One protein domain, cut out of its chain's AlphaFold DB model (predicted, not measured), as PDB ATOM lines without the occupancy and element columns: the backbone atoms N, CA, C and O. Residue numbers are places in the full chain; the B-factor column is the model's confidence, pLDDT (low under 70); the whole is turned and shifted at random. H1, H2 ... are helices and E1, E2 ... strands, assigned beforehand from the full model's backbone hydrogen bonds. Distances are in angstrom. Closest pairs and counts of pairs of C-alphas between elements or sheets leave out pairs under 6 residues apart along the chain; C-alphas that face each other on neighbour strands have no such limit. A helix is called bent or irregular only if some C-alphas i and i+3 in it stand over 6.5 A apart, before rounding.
ATOM      1  N   ASP A  98     -56.768  39.353   4.710       80.81
ATOM      2  CA  ASP A  98     -55.881  39.585   5.854       80.81
ATOM      3  C   ASP A  98     -56.703  39.974   7.096       80.81
ATOM      4  O   ASP A  98     -57.557  40.858   7.030       80.81
ATOM      5  N   SER A  99     -56.470  39.308   8.231       79.31
ATOM      6  CA  SER A  99     -57.103  39.685   9.502       79.31
ATOM      7  C   SER A  99     -56.527  40.969  10.088       79.31
ATOM      8  O   SER A  99     -57.137  41.548  10.983       79.31
ATOM      9  N   GLY A 100     -55.321  41.361   9.673       82.00
ATOM     10  CA  GLY A 100     -54.544  42.409  10.323       82.00
ATOM     11  C   GLY A 100     -54.098  42.049  11.744       82.00
ATOM     12  O   GLY A 100     -53.452  42.872  12.389       82.00
ATOM     13  N   PHE A 101     -54.396  40.842  12.246       79.44
ATOM     14  CA  PHE A 101     -54.107  40.453  13.628       79.44
ATOM     15  C   PHE A 101     -52.615  40.490  13.948       79.44
ATOM     16  O   PHE A 101     -52.207  40.888  15.036       79.44
ATOM     17  N   THR A 102     -51.796  40.118  12.972       81.88
ATOM     18  CA  THR A 102     -50.335  40.119  13.054       81.88
ATOM     19  C   THR A 102     -49.761  41.480  13.458       81.88
ATOM     20  O   THR A 102     -48.729  41.515  14.121       81.88
ATOM     21  N   LYS A 103     -50.447  42.589  13.145       85.12
ATOM     22  CA  LYS A 103     -50.051  43.957  13.533       85.12
ATOM     23  C   LYS A 103     -50.194  44.222  15.031       85.12
ATOM     24  O   LYS A 103     -49.545  45.117  15.556       85.12
ATOM     25  N   PHE A 104     -51.044  43.451  15.701       81.88
ATOM     26  CA  PHE A 104     -51.382  43.622  17.109       81.88
ATOM     27  C   PHE A 104     -50.767  42.547  18.003       81.88
ATOM     28  O   PHE A 104     -50.854  42.655  19.218       81.88
ATOM     29  N   LEU A 105     -50.175  41.496  17.427       82.75
ATOM     30  CA  LEU A 105     -49.701  40.356  18.207       82.75
ATOM     31  C   LEU A 105     -48.468  40.691  19.060       82.75
ATOM     32  O   LEU A 105     -48.348  40.165  20.160       82.75
ATOM     33  N   THR A 106     -47.573  41.567  18.594       87.50
ATOM     34  CA  THR A 106     -46.371  41.945  19.356       87.50
ATOM     35  C   THR A 106     -46.730  42.626  20.673       87.50
ATOM     36  O   THR A 106     -47.476  43.603  20.680       87.50
ATOM     37  N   GLY A 107     -46.147  42.155  21.774       85.94
ATOM     38  CA  GLY A 107     -46.342  42.734  23.102       85.94
ATOM     39  C   GLY A 107     -46.571  41.688  24.185       85.94
ATOM     40  O   GLY A 107     -46.357  40.493  23.968       85.94
ATOM     41  N   ASP A 108     -47.006  42.162  25.351       83.00
ATOM     42  CA  ASP A 108     -47.281  41.342  26.527       83.00
ATOM     43  C   ASP A 108     -48.774  41.046  26.640       83.00
ATOM     44  O   ASP A 108     -49.613  41.946  26.658       83.00
ATOM     45  N   TRP A 109     -49.091  39.764  26.754       83.81
ATOM     46  CA  TRP A 109     -50.446  39.247  26.840       83.81
ATOM     47  C   TRP A 109     -50.648  38.509  28.147       83.81
ATOM     48  O   TRP A 109     -49.718  37.937  28.711       83.81
ATOM     49  N   ARG A 110     -51.887  38.478  28.625       77.75
ATOM     50  CA  ARG A 110     -52.245  37.755  29.842       77.75
ATOM     51  C   ARG A 110     -53.101  36.548  29.501       77.75
ATOM     52  O   ARG A 110     -54.123  36.680  28.828       77.75
ATOM     53  N   LEU A 111     -52.732  35.387  30.032       74.81
ATOM     54  CA  LEU A 111     -53.604  34.218  29.986       74.81
ATOM     55  C   LEU A 111     -54.689  34.359  31.063       74.81
ATOM     56  O   LEU A 111     -54.388  34.385  32.257       74.81
ATOM     57  N   ILE A 112     -55.948  34.488  30.640       74.75
ATOM     58  CA  ILE A 112     -57.090  34.661  31.553       74.75
ATOM     59  C   ILE A 112     -57.740  33.318  31.870       74.75
ATOM     60  O   ILE A 112     -57.955  32.995  33.038       74.75
ATOM     61  N   TYR A 113     -58.034  32.531  30.841       72.94
ATOM     62  CA  TYR A 113     -58.702  31.247  30.974       72.94
ATOM     63  C   TYR A 113     -58.175  30.248  29.944       72.94
ATOM     64  O   TYR A 113     -57.646  30.609  28.891       72.94
ATOM     65  N   THR A 114     -58.338  28.971  30.256       71.06
ATOM     66  CA  THR A 114     -58.085  27.849  29.355       71.06
ATOM     67  C   THR A 114     -59.377  27.063  29.178       71.06
ATOM     68  O   THR A 114     -60.224  27.048  30.068       71.06
ATOM     69  N   THR A 115     -59.564  26.412  28.032       64.94
ATOM     70  CA  THR A 115     -60.613  25.389  27.917       64.94
ATOM     71  C   THR A 115     -59.974  24.015  28.003       64.94
ATOM     72  O   THR A 115     -58.927  23.740  27.400       64.94
ATOM     73  N   GLY A 116     -60.586  23.171  28.823       54.31
ATOM     74  CA  GLY A 116     -60.122  21.822  29.074       54.31
ATOM     75  C   GLY A 116     -60.307  20.895  27.871       54.31
ATOM     76  O   GLY A 116     -61.051  21.178  26.936       54.31
ATOM     77  N   THR A 117     -59.647  19.735  27.899       54.84
ATOM     78  CA  THR A 117     -60.066  18.605  27.047       54.84
ATOM     79  C   THR A 117     -61.435  18.108  27.505       54.84
ATOM     80  O   THR A 117     -61.756  18.327  28.660       54.84
ATOM     81  N   LYS A 118     -62.199  17.351  26.701       55.00
ATOM     82  CA  LYS A 118     -63.486  16.753  27.142       55.00
ATOM     83  C   LYS A 118     -63.458  16.163  28.556       55.00
ATOM     84  O   LYS A 118     -64.371  16.373  29.332       55.00
ATOM     85  N   LYS A 119     -62.370  15.469  28.894       47.47
ATOM     86  CA  LYS A 119     -62.183  14.859  30.213       47.47
ATOM     87  C   LYS A 119     -62.068  15.903  31.333       47.47
ATOM     88  O   LYS A 119     -62.587  15.713  32.416       47.47
ATOM     89  N   THR A 120     -61.402  17.016  31.041       51.03
ATOM     90  CA  THR A 120     -61.262  18.186  31.914       51.03
ATOM     91  C   THR A 120     -62.528  19.056  31.918       51.03
ATOM     92  O   THR A 120     -62.837  19.648  32.942       51.03
ATOM     93  N   GLU A 121     -63.272  19.116  30.803       58.44
ATOM     94  CA  GLU A 121     -64.579  19.787  30.712       58.44
ATOM     95  C   GLU A 121     -65.593  19.122  31.651       58.44
ATOM     96  O   GLU A 121     -66.338  19.827  32.326       58.44
ATOM     97  N   ASP A 122     -65.592  17.785  31.713       56.47
ATOM     98  CA  ASP A 122     -66.488  17.002  32.572       56.47
ATOM     99  C   ASP A 122     -66.159  17.160  34.076       56.47
ATOM    100  O   ASP A 122     -67.055  17.076  34.912       56.47
ATOM    101  N   GLU A 123     -64.888  17.395  34.430       53.00
ATOM    102  CA  GLU A 123     -64.416  17.487  35.825       53.00
ATOM    103  C   GLU A 123     -64.386  18.924  36.381       53.00
ATOM    104  O   GLU A 123     -64.658  19.129  37.562       53.00
ATOM    105  N   ILE A 124     -64.017  19.913  35.558       52.62
ATOM    106  CA  ILE A 124     -63.672  21.282  36.000       52.62
ATOM    107  C   ILE A 124     -64.561  22.343  35.321       52.62
ATOM    108  O   ILE A 124     -64.553  23.509  35.703       52.62
ATOM    109  N   GLY A 125     -65.373  21.946  34.339       58.31
ATOM    110  CA  GLY A 125     -66.149  22.858  33.505       58.31
ATOM    111  C   GLY A 125     -65.417  23.228  32.212       58.31
ATOM    112  O   GLY A 125     -64.214  23.022  32.045       58.31
ATOM    113  N   ARG A 126     -66.169  23.752  31.238       67.44
ATOM    114  CA  ARG A 126     -65.667  23.982  29.867       67.44
ATOM    115  C   ARG A 126     -64.605  25.072  29.777       67.44
ATOM    116  O   ARG A 126     -63.748  25.016  28.900       67.44
ATOM    117  N   VAL A 127     -64.659  26.046  30.677       69.56
ATOM    118  CA  VAL A 127     -63.703  27.147  30.789       69.56
ATOM    119  C   VAL A 127     -63.175  27.152  32.215       69.56
ATOM    120  O   VAL A 127     -63.957  27.121  33.160       69.56
ATOM    121  N   ASN A 128     -61.855  27.207  32.365       69.56
ATOM    122  CA  ASN A 128     -61.188  27.302  33.653       69.56
ATOM    123  C   ASN A 128     -60.354  28.584  33.714       69.56
ATOM    124  O   ASN A 128     -59.486  28.809  32.866       69.56
ATOM    125  N   TYR A 129     -60.598  29.420  34.719       71.00
ATOM    126  CA  TYR A 129     -59.801  30.620  34.954       71.00
ATOM    127  C   TYR A 129     -58.427  30.245  35.500       71.00
ATOM    128  O   TYR A 129     -58.303  29.429  36.411       71.00
ATOM    129  N   VAL A 130     -57.376  30.862  34.962       67.75
ATOM    130  CA  VAL A 130     -56.016  30.606  35.435       67.75
ATOM    131  C   VAL A 130     -55.786  31.417  36.717       67.75
ATOM    132  O   VAL A 130     -55.816  32.652  36.669       67.75
ATOM    133  N   PRO A 131     -55.548  30.762  37.872       65.62
ATOM    134  CA  PRO A 131     -55.432  31.456  39.155       65.62
ATOM    135  C   PRO A 131     -54.131  32.261  39.267       65.62
ATOM    136  O   PRO A 131     -54.045  33.206  40.048       65.62
ATOM    137  N   ILE A 132     -53.120  31.908  38.467       69.25
ATOM    138  CA  ILE A 132     -51.805  32.543  38.463       69.25
ATOM    139  C   ILE A 132     -51.680  33.434  37.226       69.25
ATOM    140  O   ILE A 132     -52.037  33.044  36.117       69.25
ATOM    141  N   THR A 133     -51.164  34.650  37.406       68.56
ATOM    142  CA  THR A 133     -50.879  35.543  36.278       68.56
ATOM    143  C   THR A 133     -49.717  34.976  35.464       68.56
ATOM    144  O   THR A 133     -48.571  35.024  35.903       68.56
ATOM    145  N   ALA A 134     -50.025  34.453  34.279       74.19
ATOM    146  CA  ALA A 134     -49.040  34.125  33.257       74.19
ATOM    147  C   ALA A 134     -48.974  35.257  32.222       74.19
ATOM    148  O   ALA A 134     -50.019  35.746  31.772       74.19
ATOM    149  N   VAL A 135     -47.756  35.665  31.862       82.38
ATOM    150  CA  VAL A 135     -47.477  36.670  30.831       82.38
ATOM    151  C   VAL A 135     -46.943  35.968  29.590       82.38
ATOM    152  O   VAL A 135     -45.926  35.282  29.640       82.38
ATOM    153  N   GLN A 136     -47.629  36.151  28.471       85.06
ATOM    154  CA  GLN A 136     -47.260  35.647  27.158       85.06
ATOM    155  C   GLN A 136     -46.725  36.811  26.325       85.06
ATOM    156  O   GLN A 136     -47.486  37.657  25.871       85.06
ATOM    157  N   ARG A 137     -45.410  36.882  26.144       88.12
ATOM    158  CA  ARG A 137     -44.763  37.878  25.293       88.12
ATOM    159  C   ARG A 137     -44.604  37.323  23.886       88.12
ATOM    160  O   ARG A 137     -44.022  36.254  23.721       88.12
ATOM    161  N   PHE A 138     -45.064  38.067  22.886       88.00
ATOM    162  CA  PHE A 138     -44.881  37.733  21.475       88.00
ATOM    163  C   PHE A 138     -44.014  38.778  20.777       88.00
ATOM    164  O   PHE A 138     -44.204  39.980  20.956       88.00
ATOM    165  N   ASP A 139     -43.094  38.304  19.943       91.31
ATOM    166  CA  ASP A 139     -42.249  39.109  19.066       91.31
ATOM    167  C   ASP A 139     -42.486  38.667  17.613       91.31
ATOM    168  O   ASP A 139     -42.078  37.580  17.189       91.31
ATOM    169  N   MET A 140     -43.197  39.498  16.847       88.81
ATOM    170  CA  MET A 140     -43.542  39.199  15.454       88.81
ATOM    171  C   MET A 140     -42.372  39.282  14.483       88.81
ATOM    172  O   MET A 140     -42.452  38.642  13.427       88.81
ATOM    173  N   GLU A 141     -41.332  40.050  14.812       90.44
ATOM    174  CA  GLU A 141     -40.128  40.180  13.990       90.44
ATOM    175  C   GLU A 141     -39.291  38.910  14.110       90.44
ATOM    176  O   GLU A 141     -38.876  38.339  13.103       90.44
ATOM    177  N   LYS A 142     -39.136  38.405  15.339       91.75
ATOM    178  CA  LYS A 142     -38.361  37.191  15.630       91.75
ATOM    179  C   LYS A 142     -39.160  35.895  15.523       91.75
ATOM    180  O   LYS A 142     -38.566  34.825  15.604       91.75
ATOM    181  N   LYS A 143     -40.488  35.972  15.359       89.81
ATOM    182  CA  LYS A 143     -41.407  34.814  15.427       89.81
ATOM    183  C   LYS A 143     -41.231  34.021  16.719       89.81
ATOM    184  O   LYS A 143     -41.207  32.793  16.715       89.81
ATOM    185  N   PHE A 144     -41.115  34.751  17.820       91.19
ATOM    186  CA  PHE A 144     -40.710  34.220  19.111       91.19
ATOM    187  C   PHE A 144     -41.769  34.473  20.185       91.19
ATOM    188  O   PHE A 144     -42.333  35.566  20.271       91.19
ATOM    189  N   ILE A 145     -42.038  33.460  21.003       86.38
ATOM    190  CA  ILE A 145     -42.941  33.534  22.149       86.38
ATOM    191  C   ILE A 145     -42.176  33.224  23.435       86.38
ATOM    192  O   ILE A 145     -41.367  32.299  23.485       86.38
ATOM    193  N   ARG A 146     -42.493  33.960  24.501       88.94
ATOM    194  CA  ARG A 146     -42.160  33.604  25.882       88.94
ATOM    195  C   ARG A 146     -43.431  33.537  26.714       88.94
ATOM    196  O   ARG A 146     -44.156  34.520  26.794       88.94
ATOM    197  N   ASN A 147     -43.685  32.417  27.374       84.69
ATOM    198  CA  ASN A 147     -44.748  32.273  28.361       84.69
ATOM    199  C   ASN A 147     -44.133  32.164  29.759       84.69
ATOM    200  O   ASN A 147     -43.510  31.154  30.072       84.69
ATOM    201  N   GLY A 148     -44.285  33.202  30.576       83.31
ATOM    202  CA  GLY A 148     -43.693  33.309  31.906       83.31
ATOM    203  C   GLY A 148     -44.734  33.304  33.019       83.31
ATOM    204  O   GLY A 148     -45.725  34.033  32.962       83.31
ATOM    205  N   VAL A 149     -44.486  32.519  34.061       83.00
ATOM    206  CA  VAL A 149     -45.194  32.579  35.342       83.00
ATOM    207  C   VAL A 149     -44.252  33.170  36.385       83.00
ATOM    208  O   VAL A 149     -43.134  32.686  36.553       83.00
ATOM    209  N   TYR A 150     -44.717  34.197  37.097       83.38
ATOM    210  CA  TYR A 150     -43.906  34.959  38.048       83.38
ATOM    211  C   TYR A 150     -44.515  34.885  39.450       83.38
ATOM    212  O   TYR A 150     -45.645  35.321  39.675       83.38
ATOM    213  N   LEU A 151     -43.759  34.327  40.395       81.88
ATOM    214  CA  LEU A 151     -44.132  34.153  41.799       81.88
ATOM    215  C   LEU A 151     -43.045  34.786  42.678       81.88
ATOM    216  O   LEU A 151     -42.125  34.118  43.151       81.88
ATOM    217  N   GLY A 152     -43.135  36.105  42.864       81.69
ATOM    218  CA  GLY A 152     -42.118  36.878  43.578       81.69
ATOM    219  C   GLY A 152     -40.757  36.788  42.869       81.69
ATOM    220  O   GLY A 152     -40.679  37.164  41.702       81.69
ATOM    221  N   PRO A 153     -39.690  36.299  43.533       83.19
ATOM    222  CA  PRO A 153     -38.370  36.159  42.916       83.19
ATOM    223  C   PRO A 153     -38.251  34.934  41.995       83.19
ATOM    224  O   PRO A 153     -37.248  34.797  41.300       83.19
ATOM    225  N   ILE A 154     -39.234  34.026  42.007       84.69
ATOM    226  CA  ILE A 154     -39.209  32.804  41.203       84.69
ATOM    227  C   ILE A 154     -39.917  33.070  39.878       84.69
ATOM    228  O   ILE A 154     -41.085  33.466  39.860       84.69
ATOM    229  N   SER A 155     -39.227  32.806  38.770       87.69
ATOM    230  CA  SER A 155     -39.823  32.794  37.434       87.69
ATOM    231  C   SER A 155     -39.711  31.414  36.799       87.69
ATOM    232  O   SER A 155     -38.701  30.725  36.949       87.69
ATOM    233  N   LEU A 156     -40.761  31.015  36.092       85.94
ATOM    234  CA  LEU A 156     -40.779  29.845  35.223       85.94
ATOM    235  C   LEU A 156     -41.182  30.319  33.832       85.94
ATOM    236  O   LEU A 156     -42.318  30.751  33.642       85.94
ATOM    237  N   GLU A 157     -40.260  30.268  32.879       87.56
ATOM    238  CA  GLU A 157     -40.469  30.793  31.533       87.56
ATOM    239  C   GLU A 157     -40.277  29.695  30.493       87.56
ATOM    240  O   GLU A 157     -39.301  28.954  30.525       87.56
ATOM    241  N   PHE A 158     -41.207  29.610  29.552       85.25
ATOM    242  CA  PHE A 158     -41.125  28.737  28.392       85.25
ATOM    243  C   PHE A 158     -40.923  29.599  27.155       85.25
ATOM    244  O   PHE A 158     -41.696  30.527  26.923       85.25
ATOM    245  N   GLU A 159     -39.904  29.302  26.364       87.56
ATOM    246  CA  GLU A 159     -39.536  30.066  25.177       87.56
ATOM    247  C   GLU A 159     -39.557  29.186  23.931       87.56
ATOM    248  O   GLU A 159     -39.291  27.985  24.006       87.56
ATOM    249  N   GLY A 160     -39.874  29.771  22.779       85.69
ATOM    250  CA  GLY A 160     -39.800  29.059  21.508       85.69
ATOM    251  C   GLY A 160     -40.369  29.830  20.327       85.69
ATOM    252  O   GLY A 160     -40.679  31.022  20.417       85.69
ATOM    253  N   GLY A 161     -40.478  29.140  19.196       84.44
ATOM    254  CA  GLY A 161     -41.008  29.702  17.962       84.44
ATOM    255  C   GLY A 161     -42.534  29.699  17.913       84.44
ATOM    256  O   GLY A 161     -43.201  28.826  18.472       84.44
ATOM    257  N   PHE A 162     -43.104  30.650  17.175       84.81
ATOM    258  CA  PHE A 162     -44.517  30.623  16.807       84.81
ATOM    259  C   PHE A 162     -44.740  30.912  15.323       84.81
ATOM    260  O   PHE A 162     -43.935  31.548  14.642       84.81
ATOM    261  N   ARG A 163     -45.902  30.501  14.817       81.31
ATOM    262  CA  ARG A 163     -46.407  30.854  13.492       81.31
ATOM    263  C   ARG A 163     -47.877  31.236  13.546       81.31
ATOM    264  O   ARG A 163     -48.680  30.591  14.215       81.31
ATOM    265  N   TRP A 164     -48.241  32.265  12.792       82.44
ATOM    266  CA  TRP A 164     -49.635  32.614  12.541       82.44
ATOM    267  C   TRP A 164     -50.090  31.996  11.218       82.44
ATOM    268  O   TRP A 164     -49.404  32.115  10.204       82.44
ATOM    269  N   ILE A 165     -51.240  31.328  11.238       81.12
ATOM    270  CA  ILE A 165     -51.871  30.711  10.073       81.12
ATOM    271  C   ILE A 165     -53.133  31.504   9.747       81.12
ATOM    272  O   ILE A 165     -54.180  31.316  10.376       81.12
ATOM    273  N   GLU A 166     -53.013  32.376   8.748       80.50
ATOM    274  CA  GLU A 166     -54.035  33.348   8.350       80.50
ATOM    275  C   GLU A 166     -55.375  32.678   8.018       80.50
ATOM    276  O   GLU A 166     -56.395  32.992   8.631       80.50
ATOM    277  N   ASP A 167     -55.355  31.663   7.149       77.69
ATOM    278  CA  ASP A 167     -56.551  30.953   6.668       77.69
ATOM    279  C   ASP A 167     -57.354  30.294   7.798       77.69
ATOM    280  O   ASP A 167     -58.582  30.161   7.750       77.69
ATOM    281  N   MET A 168     -56.656  29.870   8.854       74.06
ATOM    282  CA  MET A 168     -57.274  29.245  10.021       74.06
ATOM    283  C   MET A 168     -57.596  30.252  11.129       74.06
ATOM    284  O   MET A 168     -58.365  29.911  12.039       74.06
ATOM    285  N   ARG A 169     -57.066  31.482  11.043       74.62
ATOM    286  CA  ARG A 169     -57.003  32.473  12.128       74.62
ATOM    287  C   ARG A 169     -56.500  31.808  13.409       74.62
ATOM    288  O   ARG A 169     -57.234  31.717  14.394       74.62
ATOM    289  N   ARG A 170     -55.314  31.205  13.321       76.44
ATOM    290  CA  ARG A 170     -54.737  30.375  14.381       76.44
ATOM    291  C   ARG A 170     -53.276  30.724  14.593       76.44
ATOM    292  O   ARG A 170     -52.511  30.782  13.638       76.44
ATOM    293  N   LEU A 171     -52.896  30.862  15.854       77.69
ATOM    294  CA  LEU A 171     -51.510  30.976  16.277       77.69
ATOM    295  C   LEU A 171     -51.048  29.613  16.796       77.69
ATOM    296  O   LEU A 171     -51.686  29.033  17.666       77.69
ATOM    297  N   GLU A 172     -49.965  29.088  16.249       77.75
ATOM    298  CA  GLU A 172     -49.351  27.841  16.701       77.75
ATOM    299  C   GLU A 172     -47.962  28.157  17.241       77.75
ATOM    300  O   GLU A 172     -47.260  28.982  16.665       77.75
ATOM    301  N   PHE A 173     -47.566  27.521  18.334       76.44
ATOM    302  CA  PHE A 173     -46.243  27.689  18.915       76.44
ATOM    303  C   PHE A 173     -45.796  26.401  19.588       76.44
ATOM    304  O   PHE A 173     -46.627  25.621  20.055       76.44
ATOM    305  N   ASP A 174     -44.485  26.226  19.655       74.12
ATOM    306  CA  ASP A 174     -43.836  25.128  20.350       74.12
ATOM    307  C   ASP A 174     -42.796  25.721  21.300       74.12
ATOM    308  O   ASP A 174     -42.090  26.665  20.949       74.12
ATOM    309  N   PHE A 175     -42.719  25.186  22.518       79.12
ATOM    310  CA  PHE A 175     -41.692  25.585  23.472       79.12
ATOM    311  C   PHE A 175     -40.466  24.691  23.318       79.12
ATOM    312  O   PHE A 175     -40.558  23.463  23.363       79.12
ATOM    313  N   GLU A 176     -39.319  25.332  23.157       81.31
ATOM    314  CA  GLU A 176     -38.025  24.713  22.891       81.31
ATOM    315  C   GLU A 176     -37.109  24.808  24.114       81.31
ATOM    316  O   GLU A 176     -36.343  23.882  24.398       81.31
ATOM    317  N   GLU A 177     -37.248  25.887  24.889       84.31
ATOM    318  CA  GLU A 177     -36.416  26.194  26.046       84.31
ATOM    319  C   GLU A 177     -37.271  26.447  27.298       84.31
ATOM    320  O   GLU A 177     -38.324  27.084  27.240       84.31
ATOM    321  N   LEU A 178     -36.811  25.925  28.440       84.50
ATOM    322  CA  LEU A 178     -37.365  26.202  29.763       84.50
ATOM    323  C   LEU A 178     -36.336  26.988  30.570       84.50
ATOM    324  O   LEU A 178     -35.189  26.558  30.681       84.50
ATOM    325  N   LYS A 179     -36.757  28.092  31.183       89.31
ATOM    326  CA  LYS A 179     -35.945  28.885  32.107       89.31
ATOM    327  C   LYS A 179     -36.567  28.897  33.491       89.31
ATOM    328  O   LYS A 179     -37.766  29.128  33.643       89.31
ATOM    329  N   VAL A 180     -35.735  28.689  34.503       88.19
ATOM    330  CA  VAL A 180     -36.101  28.839  35.913       88.19
ATOM    331  C   VAL A 180     -35.240  29.944  36.502       88.19
ATOM    332  O   VAL A 180     -34.014  29.859  36.471       88.19
ATOM    333  N   CYS A 181     -35.870  31.007  36.998       89.69
ATOM    334  CA  CYS A 181     -35.186  32.192  37.526       89.69
ATOM    335  C   CYS A 181     -34.157  32.788  36.543       89.69
ATOM    336  O   CYS A 181     -33.099  33.260  36.952       89.69
ATOM    337  N   GLY A 182     -34.452  32.734  35.239       86.88
ATOM    338  CA  GLY A 182     -33.577  33.229  34.169       86.88
ATOM    339  C   GLY A 182     -32.495  32.251  33.693       86.88
ATOM    340  O   GLY A 182     -31.809  32.555  32.720       86.88
ATOM    341  N   TYR A 183     -32.361  31.077  34.316       89.25
ATOM    342  CA  TYR A 183     -31.393  30.057  33.913       89.25
ATOM    343  C   TYR A 183     -32.047  28.987  33.047       89.25
ATOM    344  O   TYR A 183     -33.048  28.391  33.448       89.25
ATOM    345  N   SER A 184     -31.459  28.728  31.883       88.50
ATOM    346  CA  SER A 184     -31.883  27.661  30.979       88.50
ATOM    347  C   SER A 184     -31.679  26.296  31.625       88.50
ATOM    348  O   SER A 184     -30.599  25.985  32.126       88.50
ATOM    349  N   LEU A 185     -32.734  25.486  31.615       84.69
ATOM    350  CA  LEU A 185     -32.736  24.146  32.172       84.69
ATOM    351  C   LEU A 185     -32.881  23.127  31.046       84.69
ATOM    352  O   LEU A 185     -33.935  23.020  30.412       84.69
ATOM    353  N   ASP A 186     -31.838  22.327  30.845       82.00
ATOM    354  CA  ASP A 186     -31.913  21.186  29.946       82.00
ATOM    355  C   ASP A 186     -32.672  20.041  30.607       82.00
ATOM    356  O   ASP A 186     -32.166  19.297  31.448       82.00
ATOM    357  N   LEU A 187     -33.934  19.908  30.213       74.94
ATOM    358  CA  LEU A 187     -34.778  18.815  30.657       74.94
ATOM    359  C   LEU A 187     -34.469  17.527  29.873       74.94
ATOM    360  O   LEU A 187     -34.310  17.581  28.649       74.94
ATOM    361  N   PRO A 188     -34.488  16.355  30.531       77.25
ATOM    362  CA  PRO A 188     -34.539  15.067  29.848       77.25
ATOM    363  C   PRO A 188     -35.804  14.933  28.985       77.25
ATOM    364  O   PRO A 188     -36.858  15.460  29.347       77.25
ATOM    365  N   ASP A 189     -35.746  14.153  27.903       75.81
ATOM    366  CA  ASP A 189     -36.853  13.991  26.940       75.81
ATOM    367  C   ASP A 189     -38.195  13.597  27.574       75.81
ATOM    368  O   ASP A 189     -39.251  14.095  27.177       75.81
ATOM    369  N   TRP A 190     -38.175  12.725  28.588       73.62
ATOM    370  CA  TRP A 190     -39.392  12.308  29.291       73.62
ATOM    371  C   TRP A 190     -40.063  13.484  30.014       73.62
ATOM    372  O   TRP A 190     -41.288  13.604  29.999       73.62
ATOM    373  N   LEU A 191     -39.263  14.387  30.588       70.19
ATOM    374  CA  LEU A 191     -39.737  15.559  31.315       70.19
ATOM    375  C   LEU A 191     -40.131  16.688  30.351       70.19
ATOM    376  O   LEU A 191     -41.143  17.346  30.582       70.19
ATOM    377  N   ARG A 192     -39.431  16.839  29.213       66.06
ATOM    378  CA  ARG A 192     -39.862  17.708  28.097       66.06
ATOM    379  C   ARG A 192     -41.250  17.315  27.589       66.06
ATOM    380  O   ARG A 192     -42.113  18.174  27.412       66.06
ATOM    381  N   GLY A 193     -41.498  16.012  27.434       63.81
ATOM    382  CA  GLY A 193     -42.804  15.480  27.045       63.81
ATOM    383  C   GLY A 193     -43.922  15.824  28.035       63.81
ATOM    384  O   GLY A 193     -45.021  16.177  27.605       63.81
ATOM    385  N   MET A 194     -43.641  15.775  29.342       63.19
ATOM    386  CA  MET A 194     -44.591  16.178  30.391       63.19
ATOM    387  C   MET A 194     -44.814  17.695  30.438       63.19
ATOM    388  O   MET A 194     -45.934  18.135  30.684       63.19
ATOM    389  N   ALA A 195     -43.781  18.490  30.150       60.38
ATOM    390  CA  ALA A 195     -43.843  19.949  30.082       60.38
ATOM    391  C   ALA A 195     -44.486  20.487  28.786       60.38
ATOM    392  O   ALA A 195     -44.618  21.696  28.613       60.38
ATOM    393  N   GLY A 196     -44.875  19.606  27.855       62.41
ATOM    394  CA  GLY A 196     -45.463  19.999  26.573       62.41
ATOM    395  C   GLY A 196     -44.457  20.531  25.546       62.41
ATOM    396  O   GLY A 196     -44.875  21.020  24.500       62.41
ATOM    397  N   MET A 197     -43.154  20.394  25.802       63.47
ATOM    398  CA  MET A 197     -42.068  20.768  24.892       63.47
ATOM    399  C   MET A 197     -41.847  19.621  23.896       63.47
ATOM    400  O   MET A 197     -41.090  18.683  24.158       63.47
ATOM    401  N   LYS A 198     -42.591  19.606  22.784       56.81
ATOM    402  CA  LYS A 198     -42.492  18.531  21.783       56.81
ATOM    403  C   LYS A 198     -41.457  18.862  20.708       56.81
ATOM    404  O   LYS A 198     -41.450  19.939  20.136       56.81
ATOM    405  N   SER A 199     -40.616  17.870  20.416       51.16
ATOM    406  CA  SER A 199     -39.642  17.851  19.317       51.16
ATOM    407  C   SER A 199     -40.298  18.085  17.943       51.16
ATOM    408  O   SER A 199     -41.413  17.615  17.703       51.16
ATOM    409  N   SER A 200     -39.538  18.751  17.060       46.84
ATOM    410  CA  SER A 200     -39.768  19.308  15.705       46.84
ATOM    411  C   SER A 200     -40.537  18.495  14.643       46.84
ATOM    412  O   SER A 200     -40.497  18.824  13.454       46.84
ATOM    413  N   LYS A 201     -41.258  17.429  14.997       43.78
ATOM    414  CA  LYS A 201     -42.054  16.676  14.024       43.78
ATOM    415  C   LYS A 201     -43.287  17.490  13.608       43.78
ATOM    416  O   LYS A 201     -44.040  17.926  14.475       43.78
ATOM    417  N   PRO A 202     -43.577  17.616  12.296       41.09
ATOM    418  CA  PRO A 202     -44.802  18.246  11.826       41.09
ATOM    419  C   PRO A 202     -45.988  17.452  12.369       41.09
ATOM    420  O   PRO A 202     -46.162  16.262  12.084       41.09
ATOM    421  N   TYR A 203     -46.782  18.087  13.218       46.91
ATOM    422  CA  TYR A 203     -47.851  17.385  13.897       46.91
ATOM    423  C   TYR A 203     -48.903  16.887  12.898       46.91
ATOM    424  O   TYR A 203     -49.518  17.658  12.160       46.91
ATOM    425  N   LYS A 204     -49.197  15.587  12.953       39.25
ATOM    426  CA  LYS A 204     -50.357  14.994  12.268       39.25
ATOM    427  C   LYS A 204     -51.670  15.191  13.041       39.25
ATOM    428  O   LYS A 204     -52.737  15.061  12.449       39.25
ATOM    429  N   LYS A 205     -51.597  15.505  14.344       45.28
ATOM    430  CA  LYS A 205     -52.696  15.932  15.234       45.28
ATOM    431  C   LYS A 205     -52.094  16.803  16.351       45.28
ATOM    432  O   LYS A 205     -51.323  16.290  17.158       45.28
ATOM    433  N   GLN A 206     -52.380  18.104  16.340       42.22
ATOM    434  CA  GLN A 206     -51.797  19.122  17.234       42.22
ATOM    435  C   GLN A 206     -52.697  19.408  18.451       42.22
ATOM    436  O   GLN A 206     -53.919  19.437  18.273       42.22
ATOM    437  N   PRO A 207     -52.146  19.726  19.638       35.44
ATOM    438  CA  PRO A 207     -52.816  20.621  20.571       35.44
ATOM    439  C   PRO A 207     -52.787  22.033  19.962       35.44
ATOM    440  O   PRO A 207     -51.769  22.710  19.974       35.44
ATOM    441  N   ALA A 208     -53.886  22.449  19.341       33.53
ATOM    442  CA  ALA A 208     -53.995  23.789  18.778       33.53
ATOM    443  C   ALA A 208     -54.413  24.774  19.876       33.53
ATOM    444  O   ALA A 208     -55.507  24.651  20.422       33.53
ATOM    445  N   PHE A 209     -53.590  25.782  20.157       39.91
ATOM    446  CA  PHE A 209     -54.062  26.979  20.847       39.91
ATOM    447  C   PHE A 209     -54.768  27.866  19.805       39.91
ATOM    448  O   PHE A 209     -54.136  28.466  18.945       39.91
ATOM    449  N   ASN A 210     -56.103  27.905  19.796       35.84
ATOM    450  CA  ASN A 210     -56.838  28.837  18.931       35.84
ATOM    451  C   ASN A 210     -56.999  30.182  19.642       35.84
ATOM    452  O   ASN A 210     -57.929  30.358  20.423       35.84
ATOM    453  N   PHE A 211     -56.131  31.136  19.323       41.25
ATOM    454  CA  PHE A 211     -56.316  32.525  19.724       41.25
ATOM    455  C   PHE A 211     -57.371  33.147  18.826       41.25
ATOM    456  O   PHE A 211     -57.233  33.141  17.601       41.25
ATOM    457  N   VAL A 212     -58.419  33.702  19.424       37.34
ATOM    458  CA  VAL A 212     -59.302  34.600  18.693       37.34
ATOM    459  C   VAL A 212     -58.868  36.015  18.979       37.34
ATOM    460  O   VAL A 212     -59.117  36.594  20.028       37.34
ATOM    461  N   ALA A 213     -58.190  36.533  17.971       36.75
ATOM    462  CA  ALA A 213     -57.995  37.936  17.732       36.75
ATOM    463  C   ALA A 213     -59.345  38.658  17.679       36.75
ATOM    464  O   ALA A 213     -60.032  38.632  16.654       36.75
ATOM    465  N   ILE A 214     -59.731  39.321  18.762       38.41
ATOM    466  CA  ILE A 214     -60.763  40.349  18.678       38.41
ATOM    467  C   ILE A 214     -60.057  41.600  18.174       38.41
ATOM    468  O   ILE A 214     -59.535  42.393  18.951       38.41
ATOM    469  N   VAL A 215     -59.985  41.737  16.852       31.70
ATOM    470  CA  VAL A 215     -59.530  42.984  16.237       31.70
ATOM    471  C   VAL A 215     -60.632  44.019  16.495       31.70
ATOM    472  O   VAL A 215     -61.789  43.765  16.116       31.70
ATOM    473  N   PRO A 216     -60.350  45.137  17.190       28.17
ATOM    474  CA  PRO A 216     -61.297  46.239  17.239       28.17
ATOM    475  C   PRO A 216     -61.532  46.700  15.799       28.17
ATOM    476  O   PRO A 216     -60.583  46.888  15.040       28.17
ATOM    477  N   TRP A 217     -62.799  46.801  15.403       28.95
ATOM    478  CA  TRP A 217     -63.129  47.462  14.149       28.95
ATOM    479  C   TRP A 217     -62.774  48.937  14.344       28.95
ATOM    480  O   TRP A 217     -63.319  49.573  15.244       28.95
ATOM    481  N   THR A 218     -61.803  49.431  13.580       27.59
ATOM    482  CA  THR A 218     -61.705  50.864  13.279       27.59
ATOM    483  C   THR A 218     -62.801  51.237  12.303       27.59
ATOM    484  O   THR A 218     -62.969  50.448  11.341       27.59
TER     485      THR A 218
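This is residues 98 to 218 of the 218 residues of the protein "Hypothetical protein" of Symbiodinium sp. CCMP2592 (UniProt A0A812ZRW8). The model is one twisted sheet of six strands, in which the long hairpin of E3 and E4 makes the middle and E1 and E2, both bent, reach away as a pair to the small helix H2 at their far end. E5 and E6 pair with different parts of E4, and a tail with no named element follows the small helix H3. The printed part has 121 residues, in the order H1 E1 H2 E2 E3 E4 E5 E6 H3; the class is mixed, and the sheet is branched and antiparallel. It is compact, with a radius of gyration of the C-alphas of 15.4 A and spans of 44 by 39 by 36 A.

E4, residues 154 to 165, has E3, residues 144 to 151, on one side, with N 147 and O 158 2.8 A apart. On the other side are E5, residues 170 to 173, with N 163 and O 172 at 2.8 A, and E6, residues 177 to 180, with N 157 and O 179 at 2.8 A. E2, residues 127 to 139, pairs with E3 through N 137 and O 146, 2.8 A, and with the edge strand E1, residues 107 to 115, through N 109 and O 136, 2.8 A. E2 bends by 94 degrees at residue 131. H1, residues 102 to 105, and H2, residues 118 to 124, only graze the sheet; H3, residues 189 to 194, is not on it. In H2 and H3 every O i to N i+4 pair is within hydrogen-bond range; H1 is too short for one.

E1 begins at C-alpha 107, (-46.342, 42.734, 23.102). E4 is 33.7 A long, E2 27.2 A. H3 ends at C-alpha 194, (-44.591, 16.178, 30.391).

The C-alphas of Pro 188 and Thr 218, the two farthest apart, are 47.9 A apart. There is no cut and no long link. The pLDDT is under 70 in residues 115 to 128, 130 to 133 and 192 to 218.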